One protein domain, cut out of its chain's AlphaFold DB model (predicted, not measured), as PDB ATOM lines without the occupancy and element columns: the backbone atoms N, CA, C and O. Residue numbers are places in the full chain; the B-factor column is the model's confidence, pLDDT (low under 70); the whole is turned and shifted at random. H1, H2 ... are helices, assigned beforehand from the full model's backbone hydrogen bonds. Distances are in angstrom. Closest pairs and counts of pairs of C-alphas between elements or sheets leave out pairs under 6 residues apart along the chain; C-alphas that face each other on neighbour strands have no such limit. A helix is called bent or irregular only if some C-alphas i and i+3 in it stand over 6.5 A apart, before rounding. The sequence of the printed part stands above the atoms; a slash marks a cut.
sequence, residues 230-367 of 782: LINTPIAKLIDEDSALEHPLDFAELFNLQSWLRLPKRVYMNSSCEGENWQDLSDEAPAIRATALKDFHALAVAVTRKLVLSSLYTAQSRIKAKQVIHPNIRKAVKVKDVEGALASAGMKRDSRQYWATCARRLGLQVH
ATOM      1  N   LEU A 230     -93.047 204.227  98.400       91.88
ATOM      2  CA  LEU A 230     -93.039 203.945  96.967       91.88
ATOM      3  C   LEU A 230     -93.301 202.455  96.727       91.88
ATOM      4  O   LEU A 230     -92.450 201.606  96.981       91.88
ATOM      5  N   ILE A 231     -94.485 202.125  96.214       91.25
ATOM      6  CA  ILE A 231     -94.868 200.746  95.909       91.25
ATOM      7  C   ILE A 231     -94.284 200.365  94.548       91.25
ATOM      8  O   ILE A 231     -94.851 200.670  93.497       91.25
ATOM      9  N   ASN A 232     -93.130 199.702  94.584       91.00
ATOM     10  CA  ASN A 232     -92.481 199.069  93.435       91.00
ATOM     11  C   ASN A 232     -92.874 197.581  93.322       91.00
ATOM     12  O   ASN A 232     -93.617 197.053  94.153       91.00
ATOM     13  N   THR A 233     -92.381 196.880  92.292       89.12
ATOM     14  CA  THR A 233     -92.751 195.469  92.059       89.12
ATOM     15  C   THR A 233     -92.431 194.552  93.256       89.12
ATOM     16  O   THR A 233     -93.346 193.841  93.674       89.12
ATOM     17  N   PRO A 234     -91.216 194.548  93.851       87.75
ATOM     18  CA  PRO A 234     -90.924 193.767  95.060       87.75
ATOM     19  C   PRO A 234     -91.865 194.047  96.239       87.75
ATOM     20  O   PRO A 234     -92.394 193.106  96.830       87.75
ATOM     21  N   ILE A 235     -92.112 195.324  96.554       86.88
ATOM     22  CA  ILE A 235     -92.972 195.728  97.676       86.88
ATOM     23  C   ILE A 235     -94.430 195.323  97.414       86.88
ATOM     24  O   ILE A 235     -95.093 194.806  98.310       86.88
ATOM     25  N   ALA A 236     -94.919 195.465  96.178       87.88
ATOM     26  CA  ALA A 236     -96.249 194.997  95.791       87.88
ATOM     27  C   ALA A 236     -96.411 193.477  95.951       87.88
ATOM     28  O   ALA A 236     -97.481 193.037  96.366       87.88
ATOM     29  N   LYS A 237     -95.370 192.672  95.669       86.88
ATOM     30  CA  LYS A 237     -95.411 191.224  95.944       86.88
ATOM     31  C   LYS A 237     -95.527 190.950  97.435       86.88
ATOM     32  O   LYS A 237     -96.412 190.211  97.837       86.88
ATOM     33  N   LEU A 238     -94.673 191.588  98.237       86.12
ATOM     34  CA  LEU A 238     -94.657 191.410  99.687       86.12
ATOM     35  C   LEU A 238     -96.017 191.747 100.318       86.12
ATOM     36  O   LEU A 238     -96.508 190.971 101.125       86.12
ATOM     37  N   ILE A 239     -96.648 192.855  99.915       84.50
ATOM     38  CA  ILE A 239     -97.958 193.270 100.441       84.50
ATOM     39  C   ILE A 239     -99.102 192.369  99.935       84.50
ATOM     40  O   ILE A 239     -99.999 192.049 100.710       84.50
ATOM     41  N   ASP A 240     -99.095 191.961  98.659       83.69
ATOM     42  CA  ASP A 240    -100.130 191.065  98.107       83.69
ATOM     43  C   ASP A 240    -100.027 189.627  98.679       83.69
ATOM     44  O   ASP A 240    -101.027 188.909  98.712       83.69
ATOM     45  N   GLU A 241     -98.830 189.185  99.092       81.62
ATOM     46  CA  GLU A 241     -98.557 187.827  99.594       81.62
ATOM     47  C   GLU A 241     -98.607 187.722 101.134       81.62
ATOM     48  O   GLU A 241     -99.082 186.709 101.657       81.62
ATOM     49  N   ASP A 242     -98.158 188.744 101.874       67.25
ATOM     50  CA  ASP A 242     -98.112 188.731 103.341       67.25
ATOM     51  C   ASP A 242     -99.368 189.356 103.975       67.25
ATOM     52  O   ASP A 242     -99.513 190.569 104.131       67.25
ATOM     53  N   SER A 243    -100.280 188.489 104.418       55.88
ATOM     54  CA  SER A 243    -101.506 188.884 105.127       55.88
ATOM     55  C   SER A 243    -101.276 189.400 106.562       55.88
ATOM     56  O   SER A 243    -102.257 189.636 107.271       55.88
ATOM     57  N   ALA A 244    -100.025 189.515 107.030       53.00
ATOM     58  CA  ALA A 244     -99.673 189.791 108.425       53.00
ATOM     59  C   ALA A 244     -98.840 191.073 108.644       53.00
ATOM     60  O   ALA A 244     -98.155 191.187 109.663       53.00
ATOM     61  N   LEU A 245     -98.931 192.063 107.746       60.78
ATOM     62  CA  LEU A 245     -98.345 193.394 107.966       60.78
ATOM     63  C   LEU A 245     -98.822 194.005 109.298       60.78
ATOM     64  O   LEU A 245    -100.023 194.076 109.567       60.78
ATOM     65  N   GLU A 246     -97.886 194.509 110.114       52.94
ATOM     66  CA  GLU A 246     -98.182 195.077 111.445       52.94
ATOM     67  C   GLU A 246     -99.150 196.276 111.394       52.94
ATOM     68  O   GLU A 246     -99.833 196.580 112.378       52.94
ATOM     69  N   HIS A 247     -99.244 196.938 110.237       57.28
ATOM     70  CA  HIS A 247    -100.239 197.957 109.917       57.28
ATOM     71  C   HIS A 247    -100.912 197.606 108.577       57.28
ATOM     72  O   HIS A 247    -100.273 197.761 107.534       57.28
ATOM     73  N   PRO A 248    -102.180 197.145 108.564       62.09
ATOM     74  CA  PRO A 248    -102.887 196.883 107.317       62.09
ATOM     75  C   PRO A 248    -103.099 198.198 106.557       62.09
ATOM     76  O   PRO A 248    -103.669 199.158 107.076       62.09
ATOM     77  N   LEU A 249    -102.609 198.244 105.321       77.00
ATOM     78  CA  LEU A 249    -102.803 199.370 104.417       77.00
ATOM     79  C   LEU A 249    -104.222 199.284 103.838       77.00
ATOM     80  O   LEU A 249    -104.479 198.391 103.038       77.00
ATOM     81  N   ASP A 250    -105.124 200.210 104.196       80.25
ATOM     82  CA  ASP A 250    -106.546 200.190 103.778       80.25
ATOM     83  C   ASP A 250    -106.749 199.894 102.274       80.25
ATOM     84  O   ASP A 250    -107.697 199.224 101.872       80.25
ATOM     85  N   PHE A 251    -105.856 200.406 101.419       85.38
ATOM     86  CA  PHE A 251    -105.937 200.221  99.970       85.38
ATOM     87  C   PHE A 251    -105.588 198.796  99.505       85.38
ATOM     88  O   PHE A 251    -106.105 198.364  98.476       85.38
ATOM     89  N   ALA A 252    -104.766 198.054 100.255       83.25
ATOM     90  CA  ALA A 252    -104.383 196.676  99.941       83.25
ATOM     91  C   ALA A 252    -105.523 195.671 100.201       83.25
ATOM     92  O   ALA A 252    -105.552 194.608  99.590       83.25
ATOM     93  N   GLU A 253    -106.521 196.019 101.028       82.62
ATOM     94  CA  GLU A 253    -107.740 195.202 101.171       82.62
ATOM     95  C   GLU A 253    -108.596 195.190  99.888       82.62
ATOM     96  O   GLU A 253    -109.337 194.235  99.639       82.62
ATOM     97  N   LEU A 254    -108.525 196.257  99.080       86.62
ATOM     98  CA  LEU A 254    -109.353 196.445  97.882       86.62
ATOM     99  C   LEU A 254    -108.590 196.213  96.571       86.62
ATOM    100  O   LEU A 254    -109.191 195.804  95.573       86.62
ATOM    101  N   PHE A 255    -107.294 196.521  96.538       89.50
ATOM    102  CA  PHE A 255    -106.486 196.544  95.323       89.50
ATOM    103  C   PHE A 255    -105.393 195.479  95.349       89.50
ATOM    104  O   PHE A 255    -104.528 195.501  96.214       89.50
ATOM    105  N   ASN A 256    -105.367 194.619  94.327       89.62
ATOM    106  CA  ASN A 256    -104.196 193.792  94.044       89.62
ATOM    107  C   ASN A 256    -103.085 194.673  93.450       89.62
ATOM    108  O   ASN A 256    -103.204 195.139  92.309       89.62
ATOM    109  N   LEU A 257    -102.024 194.912  94.215       89.56
ATOM    110  CA  LEU A 257    -101.000 195.901  93.888       89.56
ATOM    111  C   LEU A 257    -100.179 195.493  92.662       89.56
ATOM    112  O   LEU A 257     -99.883 196.340  91.818       89.56
ATOM    113  N   GLN A 258     -99.904 194.199  92.471       89.88
ATOM    114  CA  GLN A 258     -99.224 193.729  91.259       89.88
ATOM    115  C   GLN A 258    -100.028 194.011  89.978       89.88
ATOM    116  O   GLN A 258     -99.448 194.370  88.953       89.88
ATOM    117  N   SER A 259    -101.360 193.911  90.010       89.38
ATOM    118  CA  SER A 259    -102.201 194.280  88.860       89.38
ATOM    119  C   SER A 259    -102.223 195.792  88.620       89.38
ATOM    120  O   SER A 259    -102.230 196.220  87.466       89.38
ATOM    121  N   TRP A 260    -102.161 196.599  89.684       90.50
ATOM    122  CA  TRP A 260    -102.023 198.054  89.574       90.50
ATOM    123  C   TRP A 260    -100.686 198.489  88.970       90.50
ATOM    124  O   TRP A 260    -100.689 199.460  88.224       90.50
ATOM    125  N   LEU A 261     -99.583 197.767  89.205       91.38
ATOM    126  CA  LEU A 261     -98.285 198.039  88.562       91.38
ATOM    127  C   LEU A 261     -98.184 197.502  87.123       91.38
ATOM    128  O   LEU A 261     -97.476 198.075  86.294       91.38
ATOM    129  N   ARG A 262     -98.934 196.448  86.768       90.44
ATOM    130  CA  ARG A 262     -99.026 195.980  85.369       90.44
ATOM    131  C   ARG A 262     -99.681 197.006  84.442       90.44
ATOM    132  O   ARG A 262     -99.307 197.067  83.275       90.44
ATOM    133  N   LEU A 263    -100.636 197.802  84.933       89.94
ATOM    134  CA  LEU A 263    -101.334 198.818  84.136       89.94
ATOM    135  C   LEU A 263    -100.405 199.917  83.574       89.94
ATOM    136  O   LEU A 263    -100.407 200.087  82.358       89.94
ATOM    137  N   PRO A 264     -99.587 200.645  84.362       90.00
ATOM    138  CA  PRO A 264     -98.622 201.588  83.803       90.00
ATOM    139  C   PRO A 264     -97.575 200.876  82.944       90.00
ATOM    140  O   PRO A 264     -97.358 201.291  81.810       90.00
ATOM    141  N   LYS A 265     -97.029 199.743  83.412       88.25
ATOM    142  CA  LYS A 265     -95.979 198.996  82.702       88.25
ATOM    143  C   LYS A 265     -96.386 198.495  81.307       88.25
ATOM    144  O   LYS A 265     -95.532 198.425  80.429       88.25
ATOM    145  N   ARG A 266     -97.650 198.094  81.103       87.25
ATOM    146  CA  ARG A 266     -98.133 197.503  79.834       87.25
ATOM    147  C   ARG A 266     -99.094 198.390  79.035       87.25
ATOM    148  O   ARG A 266     -99.310 198.105  77.864       87.25
ATOM    149  N   VAL A 267     -99.716 199.399  79.656       88.88
ATOM    150  CA  VAL A 267    -100.808 200.183  79.046       88.88
ATOM    151  C   VAL A 267    -100.560 201.687  79.123       88.88
ATOM    152  O   VAL A 267    -100.537 202.328  78.086       88.88
ATOM    153  N   TYR A 268    -100.394 202.282  80.311       88.12
ATOM    154  CA  TYR A 268    -100.386 203.756  80.417       88.12
ATOM    155  C   TYR A 268     -99.046 204.435  80.123       88.12
ATOM    156  O   TYR A 268     -99.052 205.625  79.841       88.12
ATOM    157  N   MET A 269     -97.926 203.717  80.205       88.19
ATOM    158  CA  MET A 269     -96.583 204.265  79.967       88.19
ATOM    159  C   MET A 269     -95.829 203.445  78.908       88.19
ATOM    160  O   MET A 269     -94.612 203.367  78.937       88.19
ATOM    161  N   ASN A 270     -96.550 202.738  78.036       88.50
ATOM    162  CA  ASN A 270     -95.984 201.787  77.073       88.50
ATOM    163  C   ASN A 270     -96.388 202.145  75.631       88.50
ATOM    164  O   ASN A 270     -96.744 201.266  74.847       88.50
ATOM    165  N   SER A 271     -96.393 203.445  75.325       86.50
ATOM    166  CA  SER A 271     -96.595 203.966  73.969       86.50
ATOM    167  C   SER A 271     -95.492 203.451  73.036       86.50
ATOM    168  O   SER A 271     -94.385 203.144  73.490       86.50
ATOM    169  N   SER A 272     -95.785 203.344  71.739       82.50
ATOM    170  CA  SER A 272     -94.760 203.125  70.710       82.50
ATOM    171  C   SER A 272     -94.172 204.427  70.155       82.50
ATOM    172  O   SER A 272     -93.422 204.377  69.183       82.50
ATOM    173  N   CYS A 273     -94.554 205.582  70.702       80.38
ATOM    174  CA  CYS A 273     -93.943 206.872  70.396       80.38
ATOM    175  C   CYS A 273     -92.672 207.068  71.238       80.38
ATOM    176  O   CYS A 273     -92.670 206.774  72.435       80.38
ATOM    177  N   GLU A 274     -91.606 207.573  70.614       75.19
ATOM    178  CA  GLU A 274     -90.313 207.808  71.271       75.19
ATOM    179  C   GLU A 274     -90.461 208.757  72.472       75.19
ATOM    180  O   GLU A 274     -91.076 209.819  72.370       75.19
ATOM    181  N   GLY A 275     -89.911 208.371  73.627       74.19
ATOM    182  CA  GLY A 275     -89.948 209.174  74.855       74.19
ATOM    183  C   GLY A 275     -91.273 209.121  75.628       74.19
ATOM    184  O   GLY A 275     -91.353 209.655  76.736       74.19
ATOM    185  N   GLU A 276     -92.300 208.449  75.098       79.44
ATOM    186  CA  GLU A 276     -93.537 208.119  75.822       79.44
ATOM    187  C   GLU A 276     -93.527 206.694  76.414       79.44
ATOM    188  O   GLU A 276     -94.455 206.310  77.137       79.44
ATOM    189  N   ASN A 277     -92.490 205.897  76.134       86.19
ATOM    190  CA  ASN A 277     -92.285 204.608  76.782       86.19
ATOM    191  C   ASN A 277     -91.513 204.772  78.101       86.19
ATOM    192  O   ASN A 277     -90.514 205.485  78.168       86.19
ATOM    193  N   TRP A 278     -91.921 204.064  79.159       85.81
ATOM    194  CA  TRP A 278     -91.200 204.072  80.436       85.81
ATOM    195  C   TRP A 278     -89.758 203.564  80.291       85.81
ATOM    196  O   TRP A 278     -88.895 204.037  81.023       85.81
ATOM    197  N   GLN A 279     -89.494 202.676  79.323       85.31
ATOM    198  CA  GLN A 279     -88.156 202.147  79.020       85.31
ATOM    199  C   GLN A 279     -87.224 203.190  78.381       85.31
ATOM    200  O   GLN A 279     -86.010 203.068  78.514       85.31
ATOM    201  N   ASP A 280     -87.769 204.224  77.732       82.44
ATOM    202  CA  ASP A 280     -86.975 205.327  77.167       82.44
ATOM    203  C   ASP A 280     -86.582 206.348  78.251       82.44
ATOM    204  O   ASP A 280     -85.611 207.092  78.105       82.44
ATOM    205  N   LEU A 281     -87.365 206.403  79.336       79.12
ATOM    206  CA  LEU A 281     -87.264 207.401  80.404       79.12
ATOM    207  C   LEU A 281     -86.431 206.927  81.603       79.12
ATOM    208  O   LEU A 281     -85.791 207.752  82.256       79.12
ATOM    209  N   SER A 282     -86.466 205.633  81.939       78.62
ATOM    210  CA  SER A 282     -85.739 205.068  83.081       78.62
ATOM    211  C   SER A 282     -85.530 203.556  82.949       78.62
ATOM    212  O   SER A 282     -86.387 202.835  82.440       78.62
ATOM    213  N   ASP A 283     -84.416 203.069  83.502       77.81
ATOM    214  CA  ASP A 283     -84.170 201.638  83.710       77.81
ATOM    215  C   ASP A 283     -85.072 201.045  84.824       77.81
ATOM    216  O   ASP A 283     -85.247 199.824  84.911       77.81
ATOM    217  N   GLU A 284     -85.671 201.884  85.684       83.25
ATOM    218  CA  GLU A 284     -86.585 201.443  86.741       83.25
ATOM    219  C   GLU A 284     -88.013 201.191  86.223       83.25
ATOM    220  O   GLU A 284     -88.648 202.017  85.568       83.25
ATOM    221  N   ALA A 285     -88.580 200.036  86.589       85.62
ATOM    222  CA  ALA A 285     -89.963 199.710  86.253       85.62
ATOM    223  C   ALA A 285     -90.967 200.607  87.018       85.62
ATOM    224  O   ALA A 285     -90.769 200.839  88.214       85.62
ATOM    225  N   PRO A 286     -92.103 201.010  86.404       89.56
ATOM    226  CA  PRO A 286     -93.064 201.928  87.015       89.56
ATOM    227  C   PRO A 286     -93.509 201.539  88.432       89.56
ATOM    228  O   PRO A 286     -93.920 200.402  88.688       89.56
ATOM    229  N   ALA A 287     -93.485 202.523  89.333       91.88
ATOM    230  CA  ALA A 287     -93.887 202.413  90.733       91.88
ATOM    231  C   ALA A 287     -94.961 203.458  91.087       91.88
ATOM    232  O   ALA A 287     -95.122 204.465  90.399       91.88
ATOM    233  N   ILE A 288     -95.720 203.223  92.163       92.69
ATOM    234  CA  ILE A 288     -96.833 204.096  92.578       92.69
ATOM    235  C   ILE A 288     -96.633 204.532  94.033       92.69
ATOM    236  O   ILE A 288     -96.448 203.699  94.917       92.69
ATOM    237  N   ARG A 289     -96.704 205.839  94.312       92.69
ATOM    238  CA  ARG A 289     -96.620 206.367  95.687       92.69
ATOM    239  C   ARG A 289     -97.817 205.910  96.532       92.69
ATOM    240  O   ARG A 289     -98.957 205.928  96.058       92.69
ATOM    241  N   ALA A 290     -97.598 205.568  97.801       91.44
ATOM    242  CA  ALA A 290     -98.659 205.051  98.672       91.44
ATOM    243  C   ALA A 290     -99.803 206.053  98.919       91.44
ATOM    244  O   ALA A 290    -100.960 205.640  99.040       91.44
ATOM    245  N   THR A 291     -99.542 207.369  98.907       93.12
ATOM    246  CA  THR A 291    -100.627 208.368  98.928       93.12
ATOM    247  C   THR A 291    -101.550 208.255  97.719       93.12
ATOM    248  O   THR A 291    -102.762 208.289  97.905       93.12
ATOM    249  N   ALA A 292    -101.028 208.019  96.513       93.44
ATOM    250  CA  ALA A 292    -101.874 207.864  95.330       93.44
ATOM    251  C   ALA A 292    -102.803 206.641  95.463       93.44
ATOM    252  O   ALA A 292    -104.001 206.746  95.206       93.44
ATOM    253  N   LEU A 293    -102.296 205.503  95.956       92.38
ATOM    254  CA  LEU A 293    -103.119 204.314  96.234       92.38
ATOM    255  C   LEU A 293    -104.175 204.572  97.319       92.38
ATOM    256  O   LEU A 293    -105.325 204.145  97.175       92.38
ATOM    257  N   LYS A 294    -103.829 205.324  98.372       92.25
ATOM    258  CA  LYS A 294    -104.787 205.775  99.393       92.25
ATOM    259  C   LYS A 294    -105.896 206.641  98.794       92.25
ATOM    260  O   LYS A 294    -107.064 206.449  99.138       92.25
ATOM    261  N   ASP A 295    -105.553 207.562  97.903       93.69
ATOM    262  CA  ASP A 295    -106.508 208.484  97.289       93.69
ATOM    263  C   ASP A 295    -107.407 207.762  96.274       93.69
ATOM    264  O   ASP A 295    -108.624 207.970  96.275       93.69
ATOM    265  N   PHE A 296    -106.870 206.809  95.501       93.94
ATOM    266  CA  PHE A 296    -107.670 205.896  94.677       93.94
ATOM    267  C   PHE A 296    -108.634 205.048  95.517       93.94
ATOM    268  O   PHE A 296    -109.798 204.890  95.135       93.94
ATOM    269  N   HIS A 297    -108.201 204.541  96.674       93.44
ATOM    270  CA  HIS A 297    -109.068 203.804  97.596       93.44
ATOM    271  C   HIS A 297    -110.181 204.705  98.156       93.44
ATOM    272  O   HIS A 297    -111.362 204.350  98.097       93.44
ATOM    273  N   ALA A 298    -109.840 205.914  98.613       93.56
ATOM    274  CA  ALA A 298    -110.811 206.895  99.093       93.56
ATOM    275  C   ALA A 298    -111.839 207.268  98.007       93.56
ATOM    276  O   ALA A 298    -113.042 207.328  98.291       93.56
ATOM    277  N   LEU A 299    -111.395 207.449  96.759       94.56
ATOM    278  CA  LEU A 299    -112.255 207.723  95.610       94.56
ATOM    279  C   LEU A 299    -113.181 206.537  95.300       94.56
ATOM    280  O   LEU A 299    -114.390 206.733  95.159       94.56
ATOM    281  N   ALA A 300    -112.655 205.310  95.259       92.94
ATOM    282  CA  ALA A 300    -113.437 204.094  95.040       92.94
ATOM    283  C   ALA A 300    -114.531 203.920  96.110       92.94
ATOM    284  O   ALA A 300    -115.697 203.673  95.777       92.94
ATOM    285  N   VAL A 301    -114.196 204.134  97.387       92.56
ATOM    286  CA  VAL A 301    -115.154 204.101  98.505       92.56
ATOM    287  C   VAL A 301    -116.195 205.220  98.382       92.56
ATOM    288  O   VAL A 301    -117.390 204.962  98.554       92.56
ATOM    289  N   ALA A 302    -115.789 206.451  98.059       93.06
ATOM    290  CA  ALA A 302    -116.694 207.594  97.928       93.06
ATOM    291  C   ALA A 302    -117.687 207.428  96.764       93.06
ATOM    292  O   ALA A 302    -118.896 207.608  96.950       93.06
ATOM    293  N   VAL A 303    -117.199 207.025  95.585       91.12
ATOM    294  CA  VAL A 303    -118.022 206.753  94.397       91.12
ATOM    295  C   VAL A 303    -118.987 205.605  94.676       91.12
ATOM    296  O   VAL A 303    -120.191 205.768  94.470       91.12
ATOM    297  N   THR A 304    -118.507 204.488  95.231       92.06
ATOM    298  CA  THR A 304    -119.351 203.329  95.574       92.06
ATOM    299  C   THR A 304    -120.434 203.709  96.583       92.06
ATOM    300  O   THR A 304    -121.608 203.389  96.384       92.06
ATOM    301  N   ARG A 305    -120.087 204.466  97.632       92.44
ATOM    302  CA  ARG A 305    -121.044 204.961  98.636       92.44
ATOM    303  C   ARG A 305    -122.116 205.853  98.005       92.44
ATOM    304  O   ARG A 305    -123.298 205.654  98.289       92.44
ATOM    305  N   LYS A 306    -121.735 206.785  97.122       90.62
ATOM    306  CA  LYS A 306    -122.672 207.634  96.365       90.62
ATOM    307  C   LYS A 306    -123.616 206.780  95.511       90.62
ATOM    308  O   LYS A 306    -124.829 206.952  95.592       90.62
ATOM    309  N   LEU A 307    -123.080 205.810  94.768       91.12
ATOM    310  CA  LEU A 307    -123.845 204.920  93.888       91.12
ATOM    311  C   LEU A 307    -124.850 204.044  94.653       91.12
ATOM    312  O   LEU A 307    -126.010 203.933  94.245       91.12
ATOM    313  N   VAL A 308    -124.439 203.468  95.786       93.62
ATOM    314  CA  VAL A 308    -125.310 202.670  96.665       93.62
ATOM    315  C   VAL A 308    -126.427 203.533  97.254       93.62
ATOM    316  O   VAL A 308    -127.594 203.145  97.178       93.62
ATOM    317  N   LEU A 309    -126.111 204.719  97.786       92.00
ATOM    318  CA  LEU A 309    -127.113 205.634  98.349       92.00
ATOM    319  C   LEU A 309    -128.118 206.113  97.290       92.00
ATOM    320  O   LEU A 309    -129.326 206.055  97.533       92.00
ATOM    321  N   SER A 310    -127.654 206.505  96.100       90.56
ATOM    322  CA  SER A 310    -128.524 206.899  94.985       90.56
ATOM    323  C   SER A 310    -129.405 205.740  94.506       90.56
ATOM    324  O   SER A 310    -130.603 205.925  94.296       90.56
ATOM    325  N   SER A 311    -128.864 204.520  94.415       92.56
ATOM    326  CA  SER A 311    -129.632 203.319  94.046       92.56
ATOM    327  C   SER A 311    -130.702 202.975  95.085       92.56
ATOM    328  O   SER A 311    -131.838 202.649  94.729       92.56
ATOM    329  N   LEU A 312    -130.377 203.095  96.377       92.50
ATOM    330  CA  LEU A 312    -131.331 202.926  97.474       92.50
ATOM    331  C   LEU A 312    -132.427 203.998  97.436       92.50
ATOM    332  O   LEU A 312    -133.597 203.659  97.606       92.50
ATOM    333  N   TYR A 313    -132.083 205.261  97.173       90.69
ATOM    334  CA  TYR A 313    -133.053 206.352  97.049       90.69
ATOM    335  C   TYR A 313    -134.018 206.131  95.873       90.69
ATOM    336  O   TYR A 313    -135.238 206.161  96.062       90.69
ATOM    337  N   THR A 314    -133.501 205.807  94.683       89.75
ATOM    338  CA  THR A 314    -134.309 205.489  93.493       89.75
ATOM    339  C   THR A 314    -135.227 204.289  93.746       89.75
ATOM    340  O   THR A 314    -136.433 204.354  93.485       89.75
ATOM    341  N   ALA A 315    -134.703 203.217  94.353       91.06
ATOM    342  CA  ALA A 315    -135.498 202.050  94.729       91.06
ATOM    343  C   ALA A 315    -136.586 202.391  95.763       91.06
ATOM    344  O   ALA A 315    -137.727 201.946  95.616       91.06
ATOM    345  N   GLN A 316    -136.278 203.197  96.786       91.25
ATOM    346  CA  GLN A 316    -137.252 203.656  97.781       91.25
ATOM    347  C   GLN A 316    -138.347 204.523  97.154       91.25
ATOM    348  O   GLN A 316    -139.519 204.327  97.476       91.25
ATOM    349  N   SER A 317    -137.994 205.436  96.245       87.06
ATOM    350  CA  SER A 317    -138.950 206.266  95.504       87.06
ATOM    351  C   SER A 317    -139.916 205.394  94.691       87.06
ATOM    352  O   SER A 317    -141.135 205.463  94.880       87.06
ATOM    353  N   ARG A 318    -139.382 204.445  93.903       88.88
ATOM    354  CA  ARG A 318    -140.182 203.448  93.171       88.88
ATOM    355  C   ARG A 318    -141.071 202.616  94.097       88.88
ATOM    356  O   ARG A 318    -142.217 202.336  93.743       88.88
ATOM    357  N   ILE A 319    -140.547 202.152  95.234       88.94
ATOM    358  CA  ILE A 319    -141.305 201.340  96.197       88.94
ATOM    359  C   ILE A 319    -142.462 202.161  96.764       88.94
ATOM    360  O   ILE A 319    -143.591 201.694  96.669       88.94
ATOM    361  N   LYS A 320    -142.221 203.382  97.262       87.31
ATOM    362  CA  LYS A 320    -143.268 204.275  97.789       87.31
ATOM    363  C   LYS A 320    -144.363 204.526  96.750       87.31
ATOM    364  O   LYS A 320    -145.530 204.275  97.036       87.31
ATOM    365  N   ALA A 321    -143.989 204.920  95.530       84.19
ATOM    366  CA  ALA A 321    -144.937 205.187  94.448       84.19
ATOM    367  C   ALA A 321    -145.793 203.957  94.089       84.19
ATOM    368  O   ALA A 321    -147.003 204.068  93.907       84.19
ATOM    369  N   LYS A 322    -145.191 202.760  94.025       84.75
ATOM    370  CA  LYS A 322    -145.928 201.526  93.702       84.75
ATOM    371  C   LYS A 322    -146.678 200.920  94.886       84.75
ATOM    372  O   LYS A 322    -147.638 200.192  94.652       84.75
ATOM    373  N   GLN A 323    -146.295 201.216  96.126       87.31
ATOM    374  CA  GLN A 323    -146.965 200.706  97.324       87.31
ATOM    375  C   GLN A 323    -148.373 201.301  97.505       87.31
ATOM    376  O   GLN A 323    -149.241 200.627  98.050       87.31
ATOM    377  N   VAL A 324    -148.623 202.502  96.964       81.31
ATOM    378  CA  VAL A 324    -149.968 203.109  96.857       81.31
ATOM    379  C   VAL A 324    -150.925 202.240  96.025       81.31
ATOM    380  O   VAL A 324    -152.112 202.174  96.323       81.31
ATOM    381  N   ILE A 325    -150.410 201.551  94.999       81.81
ATOM    382  CA  ILE A 325    -151.197 200.724  94.065       81.81
ATOM    383  C   ILE A 325    -151.183 199.241  94.485       81.81
ATOM    384  O   ILE A 325    -152.173 198.528  94.332       81.81
ATOM    385  N   HIS A 326    -150.063 198.767  95.037       80.56
ATOM    386  CA  HIS A 326    -149.858 197.384  95.466       80.56
ATOM    387  C   HIS A 326    -149.239 197.338  96.876       80.56
ATOM    388  O   HIS A 326    -148.009 197.372  97.002       80.56
ATOM    389  N   PRO A 327    -150.056 197.196  97.942       78.88
ATOM    390  CA  PRO A 327    -149.587 197.263  99.332       78.88
ATOM    391  C   PRO A 327    -148.468 196.268  99.679       78.88
ATOM    392  O   PRO A 327    -147.565 196.594 100.449       78.88
ATOM    393  N   ASN A 328    -148.492 195.081  99.062       81.19
ATOM    394  CA  ASN A 328    -147.578 193.964  99.330       81.19
ATOM    395  C   ASN A 328    -146.381 193.899  98.355       81.19
ATOM    396  O   ASN A 328    -145.898 192.816  98.021       81.19
ATOM    397  N   ILE A 329    -145.897 195.039  97.846       82.94
ATOM    398  CA  ILE A 329    -144.748 195.053  96.930       82.94
ATOM    399  C   ILE A 329    -143.442 194.631  97.633       82.94
ATOM    400  O   ILE A 329    -143.070 195.158  98.683       82.94
ATOM    401  N   ARG A 330    -142.694 193.695  97.025       83.69
ATOM    402  CA  ARG A 330    -141.394 193.232  97.543       83.69
ATOM    403  C   ARG A 330    -140.391 194.392  97.597       83.69
ATOM    404  O   ARG A 330    -140.033 194.966  96.564       83.69
ATOM    405  N   LYS A 331    -139.908 194.702  98.805       87.06
ATOM    406  CA  LYS A 331    -138.894 195.733  99.074       87.06
ATOM    407  C   LYS A 331    -137.501 195.222  98.691       87.06
ATOM    408  O   LYS A 331    -136.774 194.703  99.526       87.06
ATOM    409  N   ALA A 332    -137.163 195.328  97.411       90.12
ATOM    410  CA  ALA A 332    -135.849 194.990  96.870       90.12
ATOM    411  C   ALA A 332    -135.416 196.045  95.843       90.12
ATOM    412  O   ALA A 332    -136.271 196.582  95.129       90.12
ATOM    413  N   VAL A 333    -134.110 196.309  95.769       90.62
ATOM    414  CA  VAL A 333    -133.473 197.087  94.694       90.62
ATOM    415  C   VAL A 333    -133.497 196.254  93.408       90.62
ATOM    416  O   VAL A 333    -133.374 195.030  93.454       90.62
ATOM    417  N   LYS A 334    -133.708 196.898  92.262       90.25
ATOM    418  CA  LYS A 334    -133.685 196.282  90.929       90.25
ATOM    419  C   LYS A 334    -132.590 196.916  90.079       90.25
ATOM    420  O   LYS A 334    -132.261 198.075  90.292       90.25
ATOM    421  N   VAL A 335    -132.126 196.205  89.049       90.88
ATOM    422  CA  VAL A 335    -131.157 196.718  88.057       90.88
ATOM    423  C   VAL A 335    -131.578 198.095  87.519       90.88
ATOM    424  O   VAL A 335    -130.799 199.035  87.574       90.88
ATOM    425  N   LYS A 336    -132.859 198.268  87.161       88.00
ATOM    426  CA  LYS A 336    -133.415 199.558  86.704       88.00
ATOM    427  C   LYS A 336    -133.331 200.708  87.720       88.00
ATOM    428  O   LYS A 336    -133.352 201.866  87.320       88.00
ATOM    429  N   ASP A 337    -133.249 200.415  89.019       90.00
ATOM    430  CA  ASP A 337    -133.053 201.449  90.045       90.00
ATOM    431  C   ASP A 337    -131.589 201.925  90.076       90.00
ATOM    432  O   ASP A 337    -131.336 203.102  90.322       90.00
ATOM    433  N   VAL A 338    -130.643 201.023  89.779       90.00
ATOM    434  CA  VAL A 338    -129.208 201.320  89.632       90.00
ATOM    435  C   VAL A 338    -128.941 202.048  88.312       90.00
ATOM    436  O   VAL A 338    -128.245 203.055  88.303       90.00
ATOM    437  N   GLU A 339    -129.563 201.623  87.206       88.19
ATOM    438  CA  GLU A 339    -129.513 202.335  85.916       88.19
ATOM    439  C   GLU A 339    -130.039 203.773  86.037       88.19
ATOM    440  O   GLU A 339    -129.441 204.702  85.494       88.19
ATOM    441  N   GLY A 340    -131.142 203.968  86.773       83.19
ATOM    442  CA  GLY A 340    -131.682 205.294  87.073       83.19
ATOM    443  C   GLY A 340    -130.754 206.127  87.960       83.19
ATOM    444  O   GLY A 340    -130.599 207.322  87.723       83.19
ATOM    445  N   ALA A 341    -130.091 205.501  88.940       86.81
ATOM    446  CA  ALA A 341    -129.086 206.162  89.771       86.81
ATOM    447  C   ALA A 341    -127.865 206.619  88.951       86.81
ATOM    448  O   ALA A 341    -127.472 207.779  89.067       86.81
ATOM    449  N   LEU A 342    -127.321 205.761  88.078       88.00
ATOM    450  CA  LEU A 342    -126.225 206.099  87.158       88.00
ATOM    451  C   LEU A 342    -126.589 207.284  86.258       88.00
ATOM    452  O   LEU A 342    -125.844 208.262  86.207       88.00
ATOM    453  N   ALA A 343    -127.770 207.244  85.630       84.25
ATOM    454  CA  ALA A 343    -128.267 208.336  84.794       84.25
ATOM    455  C   ALA A 343    -128.414 209.651  85.583       84.25
ATOM    456  O   ALA A 343    -127.974 210.697  85.116       84.25
ATOM    457  N   SER A 344    -128.952 209.602  86.809       80.00
ATOM    458  CA  SER A 344    -129.067 210.786  87.680       80.00
ATOM    459  C   SER A 344    -127.721 211.347  88.160       80.00
ATOM    460  O   SER A 344    -127.644 212.507  88.550       80.00
ATOM    461  N   ALA A 345    -126.665 210.529  88.141       80.75
ATOM    462  CA  ALA A 345    -125.312 210.906  88.533       80.75
ATOM    463  C   ALA A 345    -124.418 211.298  87.340       80.75
ATOM    464  O   ALA A 345    -123.248 211.606  87.560       80.75
ATOM    465  N   GLY A 346    -124.935 211.258  86.103       81.94
ATOM    466  CA  GLY A 346    -124.162 211.511  84.879       81.94
ATOM    467  C   GLY A 346    -123.115 210.435  84.557       81.94
ATOM    468  O   GLY A 346    -122.188 210.689  83.794       81.94
ATOM    469  N   MET A 347    -123.221 209.242  85.149       83.94
ATOM    470  CA  MET A 347    -122.217 208.183  85.015       83.94
ATOM    471  C   MET A 347    -122.523 207.252  83.834       83.94
ATOM    472  O   MET A 347    -123.670 206.841  83.630       83.94
ATOM    473  N   LYS A 348    -121.481 206.869  83.080       84.50
ATOM    474  CA  LYS A 348    -121.572 205.852  82.017       84.50
ATOM    475  C   LYS A 348    -121.971 204.489  82.609       84.50
ATOM    476  O   LYS A 348    -121.666 204.194  83.764       84.50
ATOM    477  N   ARG A 349    -122.666 203.659  81.821       82.06
ATOM    478  CA  ARG A 349    -123.135 202.324  82.255       82.06
ATOM    479  C   ARG A 349    -122.024 201.279  82.312       82.06
ATOM    480  O   ARG A 349    -122.095 200.374  83.136       82.06
ATOM    481  N   ASP A 350    -121.030 201.411  81.446       81.62
ATOM    482  CA  ASP A 350    -119.864 200.544  81.375       81.62
ATOM    483  C   ASP A 350    -118.625 201.335  80.928       81.62
ATOM    484  O   ASP A 350    -118.708 202.505  80.541       81.62
ATOM    485  N   SER A 351    -117.470 200.679  81.021       86.44
ATOM    486  CA  SER A 351    -116.160 201.174  80.592       86.44
ATOM    487  C   SER A 351    -115.626 200.442  79.353       86.44
ATOM    488  O   SER A 351    -114.465 200.631  78.996       86.44
ATOM    489  N   ARG A 352    -116.433 199.616  78.667       85.94
ATOM    490  CA  ARG A 352    -115.956 198.770  77.554       85.94
ATOM    491  C   ARG A 352    -115.427 199.615  76.406       85.94
ATOM    492  O   ARG A 352    -114.318 199.383  75.952       85.94
ATOM    493  N   GLN A 353    -116.162 200.656  76.016       85.62
ATOM    494  CA  GLN A 353    -115.723 201.581  74.967       85.62
ATOM    495  C   GLN A 353    -114.439 202.347  75.347       85.62
ATOM    496  O   GLN A 353    -113.620 202.640  74.480       85.62
ATOM    497  N   TYR A 354    -114.234 202.645  76.638       88.50
ATOM    498  CA  TYR A 354    -113.018 203.306  77.132       88.50
ATOM    499  C   TYR A 354    -111.782 202.400  77.020       88.50
ATOM    500  O   TYR A 354    -110.707 202.878  76.650       88.50
ATOM    501  N   TRP A 355    -111.943 201.103  77.305       89.25
ATOM    502  CA  TRP A 355    -110.872 200.110  77.193       89.25
ATOM    503  C   TRP A 355    -110.638 199.625  75.756       89.25
ATOM    504  O   TRP A 355    -109.489 199.460  75.372       89.25
ATOM    505  N   ALA A 356    -111.682 199.476  74.935       88.38
ATOM    506  CA  ALA A 356    -111.543 199.086  73.527       88.38
ATOM    507  C   ALA A 356    -110.725 200.113  72.724       88.38
ATOM    508  O   ALA A 356    -109.790 199.753  72.021       88.38
ATOM    509  N   THR A 357    -111.004 201.405  72.921       89.75
ATOM    510  CA  THR A 357    -110.266 202.521  72.293       89.75
ATOM    511  C   THR A 357    -108.922 202.834  72.969       89.75
ATOM    512  O   THR A 357    -108.296 203.848  72.665       89.75
ATOM    513  N   CYS A 358    -108.477 202.023  73.939       90.31
ATOM    514  CA  CYS A 358    -107.294 202.335  74.746       90.31
ATOM    515  C   CYS A 358    -105.996 202.238  73.939       90.31
ATOM    516  O   CYS A 358    -105.153 203.119  74.073       90.31
ATOM    517  N   ALA A 359    -105.874 201.237  73.057       89.56
ATOM    518  CA  ALA A 359    -104.699 201.077  72.201       89.56
ATOM    519  C   ALA A 359    -104.492 202.296  71.289       89.56
ATOM    520  O   ALA A 359    -103.428 202.903  71.313       89.56
ATOM    521  N   ARG A 360    -105.549 202.728  70.586       90.25
ATOM    522  CA  ARG A 360    -105.532 203.930  69.737       90.25
ATOM    523  C   ARG A 360    -105.212 205.203  70.525       90.25
ATOM    524  O   ARG A 360    -104.476 206.051  70.042       90.25
ATOM    525  N   ARG A 361    -105.785 205.354  71.726       90.31
ATOM    526  CA  ARG A 361    -105.625 206.556  72.568       90.31
ATOM    527  C   ARG A 361    -104.223 206.701  73.172       90.31
ATOM    528  O   ARG A 361    -103.871 207.810  73.546       90.31
ATOM    529  N   LEU A 362    -103.483 205.603  73.321       87.88
ATOM    530  CA  LEU A 362    -102.180 205.557  73.997       87.88
ATOM    531  C   LEU A 362    -101.047 205.058  73.080       87.88
ATOM    532  O   LEU A 362    -100.010 204.643  73.584       87.88
ATOM    533  N   GLY A 363    -101.259 205.022  71.759       88.06
ATOM    534  CA  GLY A 363    -100.233 204.605  70.795       88.06
ATOM    535  C   GLY A 363     -99.710 203.176  70.999       88.06
ATOM    536  O   GLY A 363     -98.523 202.931  70.807       88.06
ATOM    537  N   LEU A 364    -100.549 202.232  71.447       89.00
ATOM    538  CA  LEU A 364    -100.092 200.884  71.813       89.00
ATOM    539  C   LEU A 364    -100.071 199.941  70.610       89.00
ATOM    540  O   LEU A 364    -101.108 199.693  69.993       89.00
ATOM    541  N   GLN A 365     -98.923 199.312  70.367       86.75
ATOM    542  CA  GLN A 365     -98.829 198.150  69.484       86.75
ATOM    543  C   GLN A 365     -99.374 196.911  70.208       86.75
ATOM    544  O   GLN A 365     -98.982 196.605  71.336       86.75
ATOM    545  N   VAL A 366    -100.320 196.212  69.575       86.12
ATOM    546  CA  VAL A 366    -100.994 195.034  70.140       86.12
ATOM    547  C   VAL A 366    -100.795 193.853  69.199       86.12
ATOM    548  O   VAL A 366    -101.119 193.943  68.018       86.12
ATOM    549  N   HIS A 367    -100.297 192.741  69.730       83.56
ATOM    550  CA  HIS A 367    -100.092 191.488  69.001       83.56
ATOM    551  C   HIS A 367    -101.050 190.417  69.545       83.56
ATOM    552  O   HIS A 367    -101.456 190.491  70.706       83.56
TER     553      HIS A 367
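What this domain is: This is residues 230 to 367 of the 782 residues of the protein "Rab-GAP TBC domain-containing protein" of Verticillium longisporum (UniProt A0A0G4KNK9). The model is an open frame: one long helix, H4, makes its longest axis, the helical hairpin of H1 and H2 and the small H3 stand at the end where H4 begins, and H5 crosses the second half of H4. From H5 the chain runs back through the short H6 and H7 toward the last residues of H2, leaving the space between H4 and H6 empty. The printed part has 138 residues with seven named helices, H1 to H7 in chain order, and no named strand: all helix. It is only just loose, close to extended, with a radius of gyration of the C-alphas of 21.1 A, and flat, spanning 68 by 43 by 23 A.

How they stand to each other: H1, residues 233 to 241, and H2, residues 257 to 268, form a hairpin: they touch through residues 257 to 261 of H2 alone, closest at the C-alphas of Ala 236 and Leu 257, 5.2 A, at a steep tilt of 38 degrees, opposite ways. H3, residues 278 to 281, is close to H2 but not clearly touching, Trp 278 to Lys 265 being the closest C-alphas, 7.3 A. H4, residues 290 to 323, touches H5, residues 335 to 344, with residues 307 to 315 alone, closest at the C-alphas of Ser 311 and Val 338, 4.9 A, at a steep tilt of 66 degrees, opposite ways. H6, residues 352 to 356, and H7, residues 358 to 361, meet only through their link. Every O i to N i+4 pair is within hydrogen-bond range in H1, H4, H5 and H6, and 6 of 8 in H2; H3 and H7 are too short for such a pair.

Where its parts are: H1 begins at C-alpha 233 (-92.751, 195.469, 92.059) and is 12.2 A long; H2, 15.6 A, is only just irregular, C-alphas 265 and 268 being 6.9 A apart. H4 runs 48.5 A to C-alpha 323 (-146.965, 200.706, 97.324). H5 is 14.2 A long, and H7 ends at C-alpha 361 (-105.625, 206.556, 72.568).

The domain as a whole: The C-alphas of Asp 283 and Ile 325 are the farthest apart, 67.8 A. The printed part has no cut; the links H1 to H2 and H4 to H5 are long. Residues 350 to 357, of which 352 to 356 belong to H6, stand free. Residues 242 to 248 have pLDDT under 70.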